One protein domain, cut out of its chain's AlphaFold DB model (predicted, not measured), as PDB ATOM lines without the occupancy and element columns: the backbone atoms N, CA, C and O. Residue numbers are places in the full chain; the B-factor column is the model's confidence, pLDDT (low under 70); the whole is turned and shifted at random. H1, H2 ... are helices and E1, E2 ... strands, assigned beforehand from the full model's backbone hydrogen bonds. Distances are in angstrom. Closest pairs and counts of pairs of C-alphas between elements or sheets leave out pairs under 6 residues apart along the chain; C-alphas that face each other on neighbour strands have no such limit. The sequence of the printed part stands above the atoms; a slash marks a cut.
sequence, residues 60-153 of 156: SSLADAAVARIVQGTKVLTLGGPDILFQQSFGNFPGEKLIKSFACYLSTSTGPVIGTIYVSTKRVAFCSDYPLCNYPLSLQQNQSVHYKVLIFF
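AT A GLANCE: This is residues 60 to 153 of the 156 residues of the protein "GRAM domain-containing protein" of Glycine max (UniProt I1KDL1). One twisted sheet of four strands has two helices over one face and its other face bare; the long H1 and the short H2 meet at a corner, H1 running along the strands and H2 across them. Between the last two strands a long loop leaves this body, and its residues 136 to 141 stick out. The printed part has 94 residues, with two named helices and then four named strands along the chain, H1 H2 E1 E2 E3 E4; the sheet's order is E1 E2 E3 E4, antiparallel throughout, and the class is mixed, helices and strands. The whole is compact, with a radius of gyration of the C-alphas of 14.2 A, yet elongated in outline, spanning 44 by 26 by 24 A.

IN THESE COORDINATES: Find C-alpha 62 at (21.373, -26.163, -25.232); from there H1 runs through residues 62 to 78, 24.3 A long. H2 follows at residues 82 to 90, 11.9 A. Look next at C-alpha 98, at (46.569, -34.609, -13.745), where E1 begins; it holds residues 98 to 108, 25.2 A, and bends by 69 degrees at residue 103. E2, residues 111 to 120, is 26.3 A long and bends by 61 degrees at residue 114. E3 is residues 123 to 128, 16.7 A, and E4 is residues 148 to 152, 13.3 A, ending at C-alpha 152 at (41.784, -33.354, -1.501).

HOW THE PARTS SIT: The strands form a meander, each the antiparallel neighbour of the one before, and each consecutive pair is a hairpin. Look for N 104 and O 115 at 2.9 A between E1 and E2, N 118 and O 125 at 2.7 A between E2 and E3, and N 124 and O 151 at 2.8 A between E3 and E4. The edge strands E1 and E4 are apart. H1 and H2 are on the same face, giving two layers, helices on one face of a sheet. H1 is over E2 and along it, at 17 degrees on the local plane; their closest C-alphas, of Ala 65 and Ile 114, are 6.8 A apart. H2, at a height of 9.1 A over the sheet, is only just over E2 alone, with 4 of its 9 C-alphas falling on E2 and 2 each on E1 and E3; it runs across, at 69 degrees to E2 on the local plane. H1, with residues 75 to 76 alone, touches H2 only at the corner, about perpendicular at 78 degrees; the closest C-alphas, of Val 76 and Pro 82, are 5.4 A apart. In H1 and H2 every O i to N i+4 pair is within hydrogen-bond range.

THE WHOLE: The two C-alphas farthest apart, of Gly 95 and Leu 139, are 44.2 A apart. The printed part has no cut. The link from E3 to E4, residues 129 to 147, is long; in it residues 132 to 133 pair with residues 144 to 145, antiparallel, and residues 136 to 141 stand free. The mean pLDDT of the printed part is 86.9; look for values under 70 at residue 60 and residues 133 to 144.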
ATOM      1  N   SER A  60      20.002 -26.503 -18.862       67.94
ATOM      2  CA  SER A  60      18.775 -25.702 -19.019       67.94
ATOM      3  C   SER A  60      18.711 -24.945 -20.356       67.94
ATOM      4  O   SER A  60      17.624 -24.597 -20.807       67.94
ATOM      5  N   SER A  61      19.864 -24.721 -21.001       81.62
ATOM      6  CA  SER A  61      20.009 -24.084 -22.312       81.62
ATOM      7  C   SER A  61      21.021 -24.847 -23.169       81.62
ATOM      8  O   SER A  61      22.205 -24.938 -22.834       81.62
ATOM      9  N   LEU A  62      20.550 -25.394 -24.295       81.75
ATOM     10  CA  LEU A  62      21.373 -26.163 -25.232       81.75
ATOM     11  C   LEU A  62      22.447 -25.284 -25.894       81.75
ATOM     12  O   LEU A  62      23.601 -25.693 -26.008       81.75
ATOM     13  N   ALA A  63      22.072 -24.079 -26.330       85.06
ATOM     14  CA  ALA A  63      22.982 -23.166 -27.014       85.06
ATOM     15  C   ALA A  63      24.105 -22.699 -26.080       85.06
ATOM     16  O   ALA A  63      25.275 -22.762 -26.457       85.06
ATOM     17  N   ASP A  64      23.771 -22.327 -24.842       85.00
ATOM     18  CA  ASP A  64      24.772 -21.889 -23.866       85.00
ATOM     19  C   ASP A  64      25.712 -23.030 -23.483       85.00
ATOM     20  O   ASP A  64      26.924 -22.834 -23.414       85.00
ATOM     21  N   ALA A  65      25.183 -24.246 -23.307       87.12
ATOM     22  CA  ALA A  65      26.004 -25.427 -23.068       87.12
ATOM     23  C   ALA A  65      26.958 -25.704 -24.245       87.12
ATOM     24  O   ALA A  65      28.141 -25.971 -24.028       87.12
ATOM     25  N   ALA A  66      26.486 -25.586 -25.491       88.81
ATOM     26  CA  ALA A  66      27.319 -25.780 -26.675       88.81
ATOM     27  C   ALA A  66      28.440 -24.730 -26.757       88.81
ATOM     28  O   ALA A  66      29.608 -25.083 -26.933       88.81
ATOM     29  N   VAL A  67      28.105 -23.450 -26.558       90.00
ATOM     30  CA  VAL A  67      29.078 -22.347 -26.530       90.00
ATOM     31  C   VAL A  67      30.090 -22.544 -25.404       90.00
ATOM     32  O   VAL A  67      31.293 -22.437 -25.642       90.00
ATOM     33  N   ALA A  68      29.639 -22.908 -24.201       89.50
ATOM     34  CA  ALA A  68      30.511 -23.170 -23.061       89.50
ATOM     35  C   ALA A  68      31.546 -24.260 -23.374       89.50
ATOM     36  O   ALA A  68      32.735 -24.078 -23.107       89.50
ATOM     37  N   ARG A  69      31.129 -25.355 -24.026       91.38
ATOM     38  CA  ARG A  69      32.045 -26.429 -24.437       91.38
ATOM     39  C   ARG A  69      33.025 -25.995 -25.525       91.38
ATOM     40  O   ARG A  69      34.190 -26.382 -25.449       91.38
ATOM     41  N   ILE A  70      32.595 -25.193 -26.500       91.88
ATOM     42  CA  ILE A  70      33.477 -24.655 -27.553       91.88
ATOM     43  C   ILE A  70      34.535 -23.729 -26.947       91.88
ATOM     44  O   ILE A  70      35.725 -23.866 -27.240       91.88
ATOM     45  N   VAL A  71      34.120 -22.817 -26.067       92.00
ATOM     46  CA  VAL A  71      35.027 -21.893 -25.377       92.00
ATOM     47  C   VAL A  71      36.015 -22.672 -24.512       92.00
ATOM     48  O   VAL A  71      37.219 -22.428 -24.578       92.00
ATOM     49  N   GLN A  72      35.537 -23.653 -23.743       93.00
ATOM     50  CA  GLN A  72      36.394 -24.479 -22.898       93.00
ATOM     51  C   GLN A  72      37.374 -25.332 -23.715       93.00
ATOM     52  O   GLN A  72      38.554 -25.406 -23.378       93.00
ATOM     53  N   GLY A  73      36.918 -25.940 -24.812       92.50
ATOM     54  CA  GLY A  73      37.778 -26.686 -25.732       92.50
ATOM     55  C   GLY A  73      38.857 -25.799 -26.350       92.50
ATOM     56  O   GLY A  73      40.025 -26.180 -26.383       92.50
ATOM     57  N   THR A  74      38.492 -24.577 -26.747       94.69
ATOM     58  CA  THR A  74      39.444 -23.575 -27.242       94.69
ATOM     59  C   THR A  74      40.498 -23.245 -26.188       94.69
ATOM     60  O   THR A  74      41.679 -23.259 -26.514       94.69
ATOM     61  N   LYS A  75      40.112 -23.030 -24.920       93.19
ATOM     62  CA  LYS A  75      41.064 -22.779 -23.820       93.19
ATOM     63  C   LYS A  75      42.068 -23.918 -23.646       93.19
ATOM     64  O   LYS A  75      43.253 -23.664 -23.466       93.19
ATOM     65  N   VAL A  76      41.611 -25.169 -23.707       94.81
ATOM     66  CA  VAL A  76      42.502 -26.337 -23.615       94.81
ATOM     67  C   VAL A  76      43.517 -26.336 -24.758       94.81
ATOM     68  O   VAL A  76      44.692 -26.598 -24.522       94.81
ATOM     69  N   LEU A  77      43.086 -26.019 -25.983       94.88
ATOM     70  CA  LEU A  77      43.972 -25.974 -27.148       94.88
ATOM     71  C   LEU A  77      44.972 -24.813 -27.072       94.88
ATOM     72  O   LEU A  77      46.161 -25.025 -27.295       94.88
ATOM     73  N   THR A  78      44.519 -23.604 -26.732       95.56
ATOM     74  CA  THR A  78      45.380 -22.411 -26.693       95.56
ATOM     75  C   THR A  78      46.389 -22.441 -25.550       95.56
ATOM     76  O   THR A  78      47.492 -21.928 -25.708       95.56
ATOM     77  N   LEU A  79      46.046 -23.065 -24.419       93.88
ATOM     78  CA  LEU A  79      46.944 -23.226 -23.270       93.88
ATOM     79  C   LEU A  79      47.873 -24.442 -23.384       93.88
ATOM     80  O   LEU A  79      48.690 -24.670 -22.496       93.88
ATOM     81  N   GLY A  80      47.770 -25.228 -24.459       93.25
ATOM     82  CA  GLY A  80      48.655 -26.370 -24.694       93.25
ATOM     83  C   GLY A  80      48.284 -27.636 -23.917       93.25
ATOM     84  O   GLY A  80      49.119 -28.523 -23.762       93.25
ATOM     85  N   GLY A  81      47.042 -27.749 -23.447       94.38
ATOM     86  CA  GLY A  81      46.498 -28.977 -22.878       94.38
ATOM     87  C   GLY A  81      45.731 -28.795 -21.565       94.38
ATOM     88  O   GLY A  81      45.737 -27.724 -20.949       94.38
ATOM     89  N   PRO A  82      45.044 -29.860 -21.112       94.81
ATOM     90  CA  PRO A  82      44.229 -29.823 -19.903       94.81
ATOM     91  C   PRO A  82      45.074 -29.702 -18.628       94.81
ATOM     92  O   PRO A  82      44.596 -29.138 -17.649       94.81
ATOM     93  N   ASP A  83      46.322 -30.182 -18.635       95.12
ATOM     94  CA  ASP A  83      47.261 -30.077 -17.513       95.12
ATOM     95  C   ASP A  83      47.584 -28.618 -17.173       95.12
ATOM     96  O   ASP A  83      47.487 -28.210 -16.015       95.12
ATOM     97  N   ILE A  84      47.903 -27.819 -18.197       95.00
ATOM     98  CA  ILE A  84      48.227 -26.398 -18.043       95.00
ATOM     99  C   ILE A  84      46.988 -25.625 -17.596       95.00
ATOM    100  O   ILE A  84      47.053 -24.855 -16.639       95.00
ATOM    101  N   LEU A  85      45.832 -25.885 -18.218       94.69
ATOM    102  CA  LEU A  85      44.571 -25.260 -17.817       94.69
ATOM    103  C   LEU A  85      44.189 -25.606 -16.367       94.69
ATOM    104  O   LEU A  85      43.727 -24.733 -15.626       94.69
ATOM    105  N   PHE A  86      44.398 -26.853 -15.938       95.19
ATOM    106  CA  PHE A  86      44.171 -27.287 -14.560       95.19
ATOM    107  C   PHE A  86      45.077 -26.540 -13.575       95.19
ATOM    108  O   PHE A  86      44.580 -25.951 -12.613       95.19
ATOM    109  N   GLN A  87      46.386 -26.504 -13.840       94.69
ATOM    110  CA  GLN A  87      47.355 -25.803 -12.995       94.69
ATOM    111  C   GLN A  87      47.086 -24.295 -12.937       94.69
ATOM    112  O   GLN A  87      47.156 -23.704 -11.863       94.69
ATOM    113  N   GLN A  88      46.706 -23.672 -14.054       93.56
ATOM    114  CA  GLN A  88      46.312 -22.262 -14.087       93.56
ATOM    115  C   GLN A  88      45.033 -22.007 -13.277       93.56
ATOM    116  O   GLN A  88      44.896 -20.974 -12.624       93.56
ATOM    117  N   SER A  89      44.090 -22.951 -13.295       92.69
ATOM    118  CA  SER A  89      42.801 -22.804 -12.614       92.69
ATOM    119  C   SER A  89      42.877 -23.044 -11.104       92.69
ATOM    120  O   SER A  89      42.125 -22.409 -10.360       92.69
ATOM    121  N   PHE A  90      43.743 -23.954 -10.650       93.88
ATOM    122  CA  PHE A  90      43.766 -24.459  -9.269       93.88
ATOM    123  C   PHE A  90      45.135 -24.389  -8.582       93.88
ATOM    124  O   PHE A  90      45.290 -24.917  -7.475       93.88
ATOM    125  N   GLY A  91      46.121 -23.772  -9.229       93.12
ATOM    126  CA  GLY A  91      47.509 -23.769  -8.787       93.12
ATOM    127  C   GLY A  91      48.194 -25.119  -9.002       93.12
ATOM    128  O   GLY A  91      47.552 -26.148  -9.227       93.12
ATOM    129  N   ASN A  92      49.520 -25.112  -8.898       90.69
ATOM    130  CA  ASN A  92      50.349 -26.304  -9.014       90.69
ATOM    131  C   ASN A  92      50.736 -26.827  -7.621       90.69
ATOM    132  O   ASN A  92      51.269 -26.068  -6.813       90.69
ATOM    133  N   PHE A  93      50.511 -28.115  -7.350       89.75
ATOM    134  CA  PHE A  93      50.990 -28.773  -6.130       89.75
ATOM    135  C   PHE A  93      52.231 -29.629  -6.433       89.75
ATOM    136  O   PHE A  93      52.231 -30.373  -7.416       89.75
ATOM    137  N   PRO A  94      53.283 -29.608  -5.589       90.75
ATOM    138  CA  PRO A  94      54.497 -30.389  -5.832       90.75
ATOM    139  C   PRO A  94      54.198 -31.879  -6.025       90.75
ATOM    140  O   PRO A  94      53.545 -32.494  -5.181       90.75
ATOM    141  N   GLY A  95      54.656 -32.465  -7.132       90.88
ATOM    142  CA  GLY A  95      54.427 -33.880  -7.458       90.88
ATOM    143  C   GLY A  95      52.973 -34.246  -7.794       90.88
ATOM    144  O   GLY A  95      52.652 -35.430  -7.888       90.88
ATOM    145  N   GLU A  96      52.079 -33.269  -7.949       94.50
ATOM    146  CA  GLU A  96      50.738 -33.498  -8.480       94.50
ATOM    147  C   GLU A  96      50.797 -33.730  -9.992       94.50
ATOM    148  O   GLU A  96      51.475 -33.008 -10.721       94.50
ATOM    149  N   LYS A  97      50.059 -34.734 -10.470       94.50
ATOM    150  CA  LYS A  97      49.861 -34.978 -11.901       94.50
ATOM    151  C   LYS A  97      48.375 -35.072 -12.189       94.50
ATOM    152  O   LYS A  97      47.659 -35.760 -11.458       94.50
ATOM    153  N   LEU A  98      47.918 -34.402 -13.241       96.56
ATOM    154  CA  LEU A  98      46.569 -34.609 -13.745       96.56
ATOM    155  C   LEU A  98      46.489 -36.020 -14.347       96.56
ATOM    156  O   LEU A  98      47.388 -36.460 -15.057       96.56
ATOM    157  N   ILE A  99      45.426 -36.748 -14.018       96.94
ATOM    158  CA  ILE A  99      45.173 -38.100 -14.523       96.94
ATOM    159  C   ILE A  99      44.210 -38.009 -15.703       96.94
ATOM    160  O   ILE A  99      44.509 -38.507 -16.788       96.94
ATOM    161  N   LYS A 100      43.043 -37.385 -15.496       96.69
ATOM    162  CA  LYS A 100      42.003 -37.203 -16.520       96.69
ATOM    163  C   LYS A 100      41.188 -35.939 -16.264       96.69
ATOM    164  O   LYS A 100      41.103 -35.461 -15.134       96.69
ATOM    165  N   SER A 101      40.540 -35.448 -17.317       95.50
ATOM    166  CA  SER A 101      39.499 -34.423 -17.235       95.50
ATOM    167  C   SER A 101      38.245 -34.881 -17.975       95.50
ATOM    168  O   SER A 101      38.335 -35.628 -18.952       95.50
ATOM    169  N   PHE A 102      37.076 -34.461 -17.495       92.62
ATOM    170  CA  PHE A 102      35.786 -34.826 -18.076       92.62
ATOM    171  C   PHE A 102      34.836 -33.631 -18.089       92.62
ATOM    172  O   PHE A 102      34.804 -32.843 -17.145       92.62
ATOM    173  N   ALA A 103      34.038 -33.523 -19.149       91.75
ATOM    174  CA  ALA A 103      32.894 -32.623 -19.180       91.75
ATOM    175  C   ALA A 103      31.814 -33.156 -18.230       91.75
ATOM    176  O   ALA A 103      31.479 -34.342 -18.281       91.75
ATOM    177  N   CYS A 104      31.267 -32.313 -17.359       90.44
ATOM    178  CA  CYS A 104      30.230 -32.721 -16.415       90.44
ATOM    179  C   CYS A 104      29.303 -31.559 -16.047       90.44
ATOM    180  O   CYS A 104      29.588 -30.397 -16.330       90.44
ATOM    181  N   TYR A 105      28.205 -31.887 -15.371       91.06
ATOM    182  CA  TYR A 105      27.357 -30.907 -14.706       91.06
ATOM    183  C   TYR A 105      27.470 -31.099 -13.201       91.06
ATOM    184  O   TYR A 105      27.395 -32.226 -12.711       91.06
ATOM    185  N   LEU A 106      27.634 -30.002 -12.473       91.50
ATOM    186  CA  LEU A 106      27.505 -29.988 -11.028       91.50
ATOM    187  C   LEU A 106      26.073 -29.601 -10.671       91.50
ATOM    188  O   LEU A 106      25.619 -28.515 -11.020       91.50
ATOM    189  N   SER A 107      25.361 -30.477  -9.972       90.62
ATOM    190  CA  SER A 107      24.035 -30.146  -9.454       90.62
ATOM    191  C   SER A 107      24.166 -29.144  -8.310       90.62
ATOM    192  O   SER A 107      24.789 -29.452  -7.294       90.62
ATOM    193  N   THR A 108      23.569 -27.965  -8.450       88.19
ATOM    194  CA  THR A 108      23.450 -26.976  -7.371       88.19
ATOM    195  C   THR A 108      21.977 -26.759  -7.018       88.19
ATOM    196  O   THR A 108      21.080 -27.255  -7.702       88.19
ATOM    197  N   SER A 109      21.701 -26.002  -5.951       86.75
ATOM    198  CA  SER A 109      20.328 -25.622  -5.578       86.75
ATOM    199  C   SER A 109      19.629 -24.759  -6.633       86.75
ATOM    200  O   SER A 109      18.404 -24.709  -6.663       86.75
ATOM    201  N   THR A 110      20.392 -24.100  -7.509       84.12
ATOM    202  CA  THR A 110      19.878 -23.282  -8.617       84.12
ATOM    203  C   THR A 110      19.828 -24.050  -9.941       84.12
ATOM    204  O   THR A 110      19.541 -23.454 -10.976       84.12
ATOM    205  N   GLY A 111      20.128 -25.354  -9.929       85.50
ATOM    206  CA  GLY A 111      20.128 -26.223 -11.104       85.50
ATOM    207  C   GLY A 111      21.519 -26.720 -11.523       85.50
ATOM    208  O   GLY A 111      22.510 -26.528 -10.819       85.50
ATOM    209  N   PRO A 112      21.615 -27.422 -12.662       88.38
ATOM    210  CA  PRO A 112      22.872 -27.987 -13.134       88.38
ATOM    211  C   PRO A 112      23.803 -26.903 -13.704       88.38
ATOM    212  O   PRO A 112      23.430 -26.151 -14.601       88.38
ATOM    213  N   VAL A 113      25.047 -26.862 -13.226       89.69
ATOM    214  CA  VAL A 113      26.109 -25.967 -13.710       89.69
ATOM    215  C   VAL A 113      27.077 -26.758 -14.580       89.69
ATOM    216  O   VAL A 113      27.746 -27.669 -14.090       89.69
ATOM    217  N   ILE A 114      27.178 -26.411 -15.865       91.50
ATOM    218  CA  ILE A 114      28.133 -27.043 -16.783       91.50
ATOM    219  C   ILE A 114      29.575 -26.679 -16.416       91.50
ATOM    220  O   ILE A 114      29.899 -25.530 -16.096       91.50
ATOM    221  N   GLY A 115      30.459 -27.667 -16.473       93.69
ATOM    222  CA  GLY A 115      31.861 -27.469 -16.176       93.69
ATOM    223  C   GLY A 115      32.738 -28.646 -16.554       93.69
ATOM    224  O   GLY A 115      32.342 -29.592 -17.242       93.69
ATOM    225  N   THR A 116      33.962 -28.580 -16.055       95.38
ATOM    226  CA  THR A 116      34.973 -29.608 -16.246       95.38
ATOM    227  C   THR A 116      35.458 -30.090 -14.883       95.38
ATOM    228  O   THR A 116      35.876 -29.288 -14.043       95.38
ATOM    229  N   ILE A 117      35.406 -31.407 -14.671       96.81
ATOM    230  CA  ILE A 117      36.012 -32.067 -13.516       96.81
ATOM    231  C   ILE A 117      37.401 -32.583 -13.890       96.81
ATOM    232  O   ILE A 117      37.594 -33.205 -14.935       96.81
ATOM    233  N   TYR A 118      38.363 -32.323 -13.021       97.31
ATOM    234  CA  TYR A 118      39.758 -32.715 -13.116       97.31
ATOM    235  C   TYR A 118      40.052 -33.708 -12.000       97.31
ATOM    236  O   TYR A 118      39.776 -33.439 -10.831       97.31
ATOM    237  N   VAL A 119      40.620 -34.852 -12.361       97.50
ATOM    238  CA  VAL A 119      41.075 -35.868 -11.413       97.50
ATOM    239  C   VAL A 119      42.589 -35.896 -11.480       97.50
ATOM    240  O   VAL A 119      43.145 -36.227 -12.528       97.50
ATOM    241  N   SER A 120      43.254 -35.537 -10.387       96.44
ATOM    242  CA  SER A 120      44.707 -35.600 -10.249       96.44
ATOM    243  C   SER A 120      45.117 -36.716  -9.290       96.44
ATOM    244  O   SER A 120      44.281 -37.379  -8.682       96.44
ATOM    245  N   THR A 121      46.421 -36.920  -9.117       95.56
ATOM    246  CA  THR A 121      46.965 -37.840  -8.109       95.56
ATOM    247  C   THR A 121      46.718 -37.396  -6.665       95.56
ATOM    248  O   THR A 121      46.945 -38.184  -5.751       95.56
ATOM    249  N   LYS A 122      46.277 -36.152  -6.436       95.00
ATOM    250  CA  LYS A 122      46.145 -35.564  -5.092       95.00
ATOM    251  C   LYS A 122      44.760 -35.014  -4.772       95.00
ATOM    252  O   LYS A 122      44.433 -34.871  -3.596       95.00
ATOM    253  N   ARG A 123      43.959 -34.670  -5.781       95.62
ATOM    254  CA  ARG A 123      42.642 -34.057  -5.586       95.62
ATOM    255  C   ARG A 123      41.720 -34.273  -6.773       95.62
ATOM    256  O   ARG A 123      42.143 -34.565  -7.892       95.62
ATOM    257  N   VAL A 124      40.445 -34.050  -6.509       97.00
ATOM    258  CA  VAL A 124      39.419 -33.846  -7.522       97.00
ATOM    259  C   VAL A 124      39.021 -32.377  -7.490       97.00
ATOM    260  O   VAL A 124      38.772 -31.823  -6.419       97.00
ATOM    261  N   ALA A 125      38.978 -31.739  -8.652       96.81
ATOM    262  CA  ALA A 125      38.632 -30.331  -8.783       96.81
ATOM    263  C   ALA A 125      37.549 -30.142  -9.845       96.81
ATOM    264  O   ALA A 125      37.640 -30.719 -10.921       96.81
ATOM    265  N   PHE A 126      36.551 -29.310  -9.580       96.94
ATOM    266  CA  PHE A 126      35.541 -28.904 -10.556       96.94
ATOM    267  C   PHE A 126      35.640 -27.402 -10.806       96.94
ATOM    268  O   PHE A 126      35.779 -26.637  -9.853       96.94
ATOM    269  N   CYS A 127      35.542 -26.982 -12.069       94.81
ATOM    270  CA  CYS A 127      35.407 -25.580 -12.464       94.81
ATOM    271  C   CYS A 127      34.272 -25.437 -13.478       94.81
ATOM    272  O   CYS A 127      34.234 -26.193 -14.450       94.81
ATOM    273  N   SER A 128      33.396 -24.448 -13.294       93.06
ATOM    274  CA  SER A 128      32.412 -24.081 -14.317       93.06
ATOM    275  C   SER A 128      33.108 -23.618 -15.603       93.06
ATOM    276  O   SER A 128      34.146 -22.951 -15.542       93.06
ATOM    277  N   ASP A 129      32.546 -23.952 -16.768       91.00
ATOM    278  CA  ASP A 129      33.155 -23.616 -18.069       91.00
ATOM    279  C   ASP A 129      33.036 -22.107 -18.385       91.00
ATOM    280  O   ASP A 129      33.912 -21.515 -19.028       91.00
ATOM    281  N   TYR A 130      31.996 -21.460 -17.845       84.56
ATOM    282  CA  TYR A 130      31.799 -20.010 -17.853       84.56
ATOM    283  C   TYR A 130      31.657 -19.459 -16.425       84.56
ATOM    284  O   TYR A 130      31.243 -20.187 -15.513       84.56
ATOM    285  N   PRO A 131      32.036 -18.192 -16.193       83.31
ATOM    286  CA  PRO A 131      31.865 -17.565 -14.894       83.31
ATOM    287  C   PRO A 131      30.378 -17.311 -14.631       83.31
ATOM    288  O   PRO A 131      29.650 -16.847 -15.509       83.31
ATOM    289  N   LEU A 132      29.920 -17.622 -13.423       80.56
ATOM    290  CA  LEU A 132      28.551 -17.343 -13.014       80.56
ATOM    291  C   LEU A 132      28.452 -15.872 -12.607       80.56
ATOM    292  O   LEU A 132      29.325 -15.347 -11.909       80.56
ATOM    293  N   CYS A 133      27.398 -15.202 -13.065       69.06
ATOM    294  CA  CYS A 133      27.079 -13.864 -12.592       69.06
ATOM    295  C   CYS A 133      26.397 -14.000 -11.228       69.06
ATOM    296  O   CYS A 133      25.295 -14.543 -11.142       69.06
ATOM    297  N   ASN A 134      27.044 -13.532 -10.162       55.44
ATOM    298  CA  ASN A 134      26.340 -13.321  -8.906       55.44
ATOM    299  C   ASN A 134      25.474 -12.077  -9.082       55.44
ATOM    300  O   ASN A 134      26.016 -10.996  -9.293       55.44
ATOM    301  N   TYR A 135      24.149 -12.217  -8.984       49.25
ATOM    302  CA  TYR A 135      23.259 -11.064  -8.869       49.25
ATOM    303  C   TYR A 135      23.726 -10.208  -7.688       49.25
ATOM    304  O   TYR A 135      23.710 -10.695  -6.552       49.25
ATOM    305  N   PRO A 136      24.152  -8.957  -7.908       48.47
ATOM    306  CA  PRO A 136      24.545  -8.124  -6.805       48.47
ATOM    307  C   PRO A 136      23.275  -7.460  -6.271       48.47
ATOM    308  O   PRO A 136      22.554  -6.771  -6.989       48.47
ATOM    309  N   LEU A 137      23.020  -7.618  -4.973       51.53
ATOM    310  CA  LEU A 137      22.090  -6.756  -4.234       51.53
ATOM    311  C   LEU A 137      22.602  -5.301  -4.130       51.53
ATOM    312  O   LEU A 137      22.009  -4.487  -3.431       51.53
ATOM    313  N   SER A 138      23.694  -4.943  -4.813       46.94
ATOM    314  CA  SER A 138      24.250  -3.596  -4.834       46.94
ATOM    315  C   SER A 138      24.719  -3.205  -6.238       46.94
ATOM    316  O   SER A 138      25.382  -3.947  -6.955       46.94
ATOM    317  N   LEU A 139      24.350  -1.996  -6.639       52.19
ATOM    318  CA  LEU A 139      24.361  -1.464  -8.001       52.19
ATOM    319  C   LEU A 139      25.760  -1.253  -8.638       52.19
ATOM    320  O   LEU A 139      25.872  -0.446  -9.555       52.19
ATOM    321  N   GLN A 140      26.838  -1.895  -8.160       50.94
ATOM    322  CA  GLN A 140      28.193  -1.399  -8.449       50.94
ATOM    323  C   GLN A 140      29.293  -2.416  -8.786       50.94
ATOM    324  O   GLN A 140      30.403  -1.977  -9.064       50.94
ATOM    325  N   GLN A 141      29.051  -3.731  -8.851       47.59
ATOM    326  CA  GLN A 141      30.071  -4.659  -9.378       47.59
ATOM    327  C   GLN A 141      29.488  -6.037  -9.723       47.59
ATOM    328  O   GLN A 141      29.369  -6.910  -8.868       47.59
ATOM    329  N   ASN A 142      29.168  -6.263 -11.002       49.62
ATOM    330  CA  ASN A 142      28.970  -7.616 -11.532       49.62
ATOM    331  C   ASN A 142      30.341  -8.303 -11.641       49.62
ATOM    332  O   ASN A 142      30.983  -8.266 -12.690       49.62
ATOM    333  N   GLN A 143      30.820  -8.895 -10.547       54.97
ATOM    334  CA  GLN A 143      31.985  -9.775 -10.591       54.97
ATOM    335  C   GLN A 143      31.514 -11.163 -11.035       54.97
ATOM    336  O   GLN A 143      30.820 -11.864 -10.300       54.97
ATOM    337  N   SER A 144      31.856 -11.545 -12.266       67.06
ATOM    338  CA  SER A 144      31.604 -12.890 -12.769       67.06
ATOM    339  C   SER A 144      32.702 -13.819 -12.242       67.06
ATOM    340  O   SER A 144      33.891 -13.620 -12.495       67.06
ATOM    341  N   VAL A 145      32.318 -14.819 -11.449       82.94
ATOM    342  CA  VAL A 145      33.267 -15.725 -10.786       82.94
ATOM    343  C   VAL A 145      32.976 -17.157 -11.208       82.94
ATOM    344  O   VAL A 145      31.829 -17.586 -11.303       82.94
ATOM    345  N   HIS A 146      34.030 -17.918 -11.486       89.44
ATOM    346  CA  HIS A 146      33.889 -19.344 -11.762       89.44
ATOM    347  C   HIS A 146      33.486 -20.102 -10.499       89.44
ATOM    348  O   HIS A 146      34.123 -19.962  -9.454       89.44
ATOM    349  N   TYR A 147      32.477 -20.963 -10.619       91.25
ATOM    350  CA  TYR A 147      32.120 -21.879  -9.545       91.25
ATOM    351  C   TYR A 147      33.178 -22.978  -9.467       91.25
ATOM    352  O   TYR A 147      33.377 -23.719 -10.435       91.25
ATOM    353  N   LYS A 148      33.877 -23.064  -8.332       94.44
ATOM    354  CA  LYS A 148      34.988 -23.996  -8.123       94.44
ATOM    355  C   LYS A 148      34.747 -24.868  -6.898       94.44
ATOM    356  O   LYS A 148      34.399 -24.362  -5.838       94.44
ATOM    357  N   VAL A 149      34.994 -26.168  -7.037       94.81
ATOM    358  CA  VAL A 149      34.982 -27.138  -5.929       94.81
ATOM    359  C   VAL A 149      36.316 -27.866  -5.918       94.81
ATOM    360  O   VAL A 149      36.831 -28.216  -6.979       94.81
ATOM    361  N   LEU A 150      36.875 -28.098  -4.733       95.19
ATOM    362  CA  LEU A 150      38.152 -28.781  -4.563       95.19
ATOM    363  C   LEU A 150      38.059 -29.792  -3.423       95.19
ATOM    364  O   LEU A 150      37.689 -29.435  -2.309       95.19
ATOM    365  N   ILE A 151      38.407 -31.043  -3.706       96.00
ATOM    366  CA  ILE A 151      38.374 -32.147  -2.746       96.00
ATOM    367  C   ILE A 151      39.743 -32.816  -2.754       96.00
ATOM    368  O   ILE A 151      40.132 -33.416  -3.754       96.00
ATOM    369  N   PHE A 152      40.476 -32.719  -1.648       94.00
ATOM    370  CA  PHE A 152      41.784 -33.354  -1.501       94.00
ATOM    371  C   PHE A 152      41.653 -34.803  -1.045       94.00
ATOM    372  O   PHE A 152      40.812 -35.132  -0.209       94.00
ATOM    373  N   PHE A 153      42.526 -35.661  -1.561       91.88
ATOM    374  CA  PHE A 153      42.715 -36.989  -0.999       91.88
ATOM    375  C   PHE A 153      43.553 -36.871   0.271       91.88
ATOM    376  O   PHE A 153      44.621 -36.256   0.269       91.88
TER     377      PHE A 153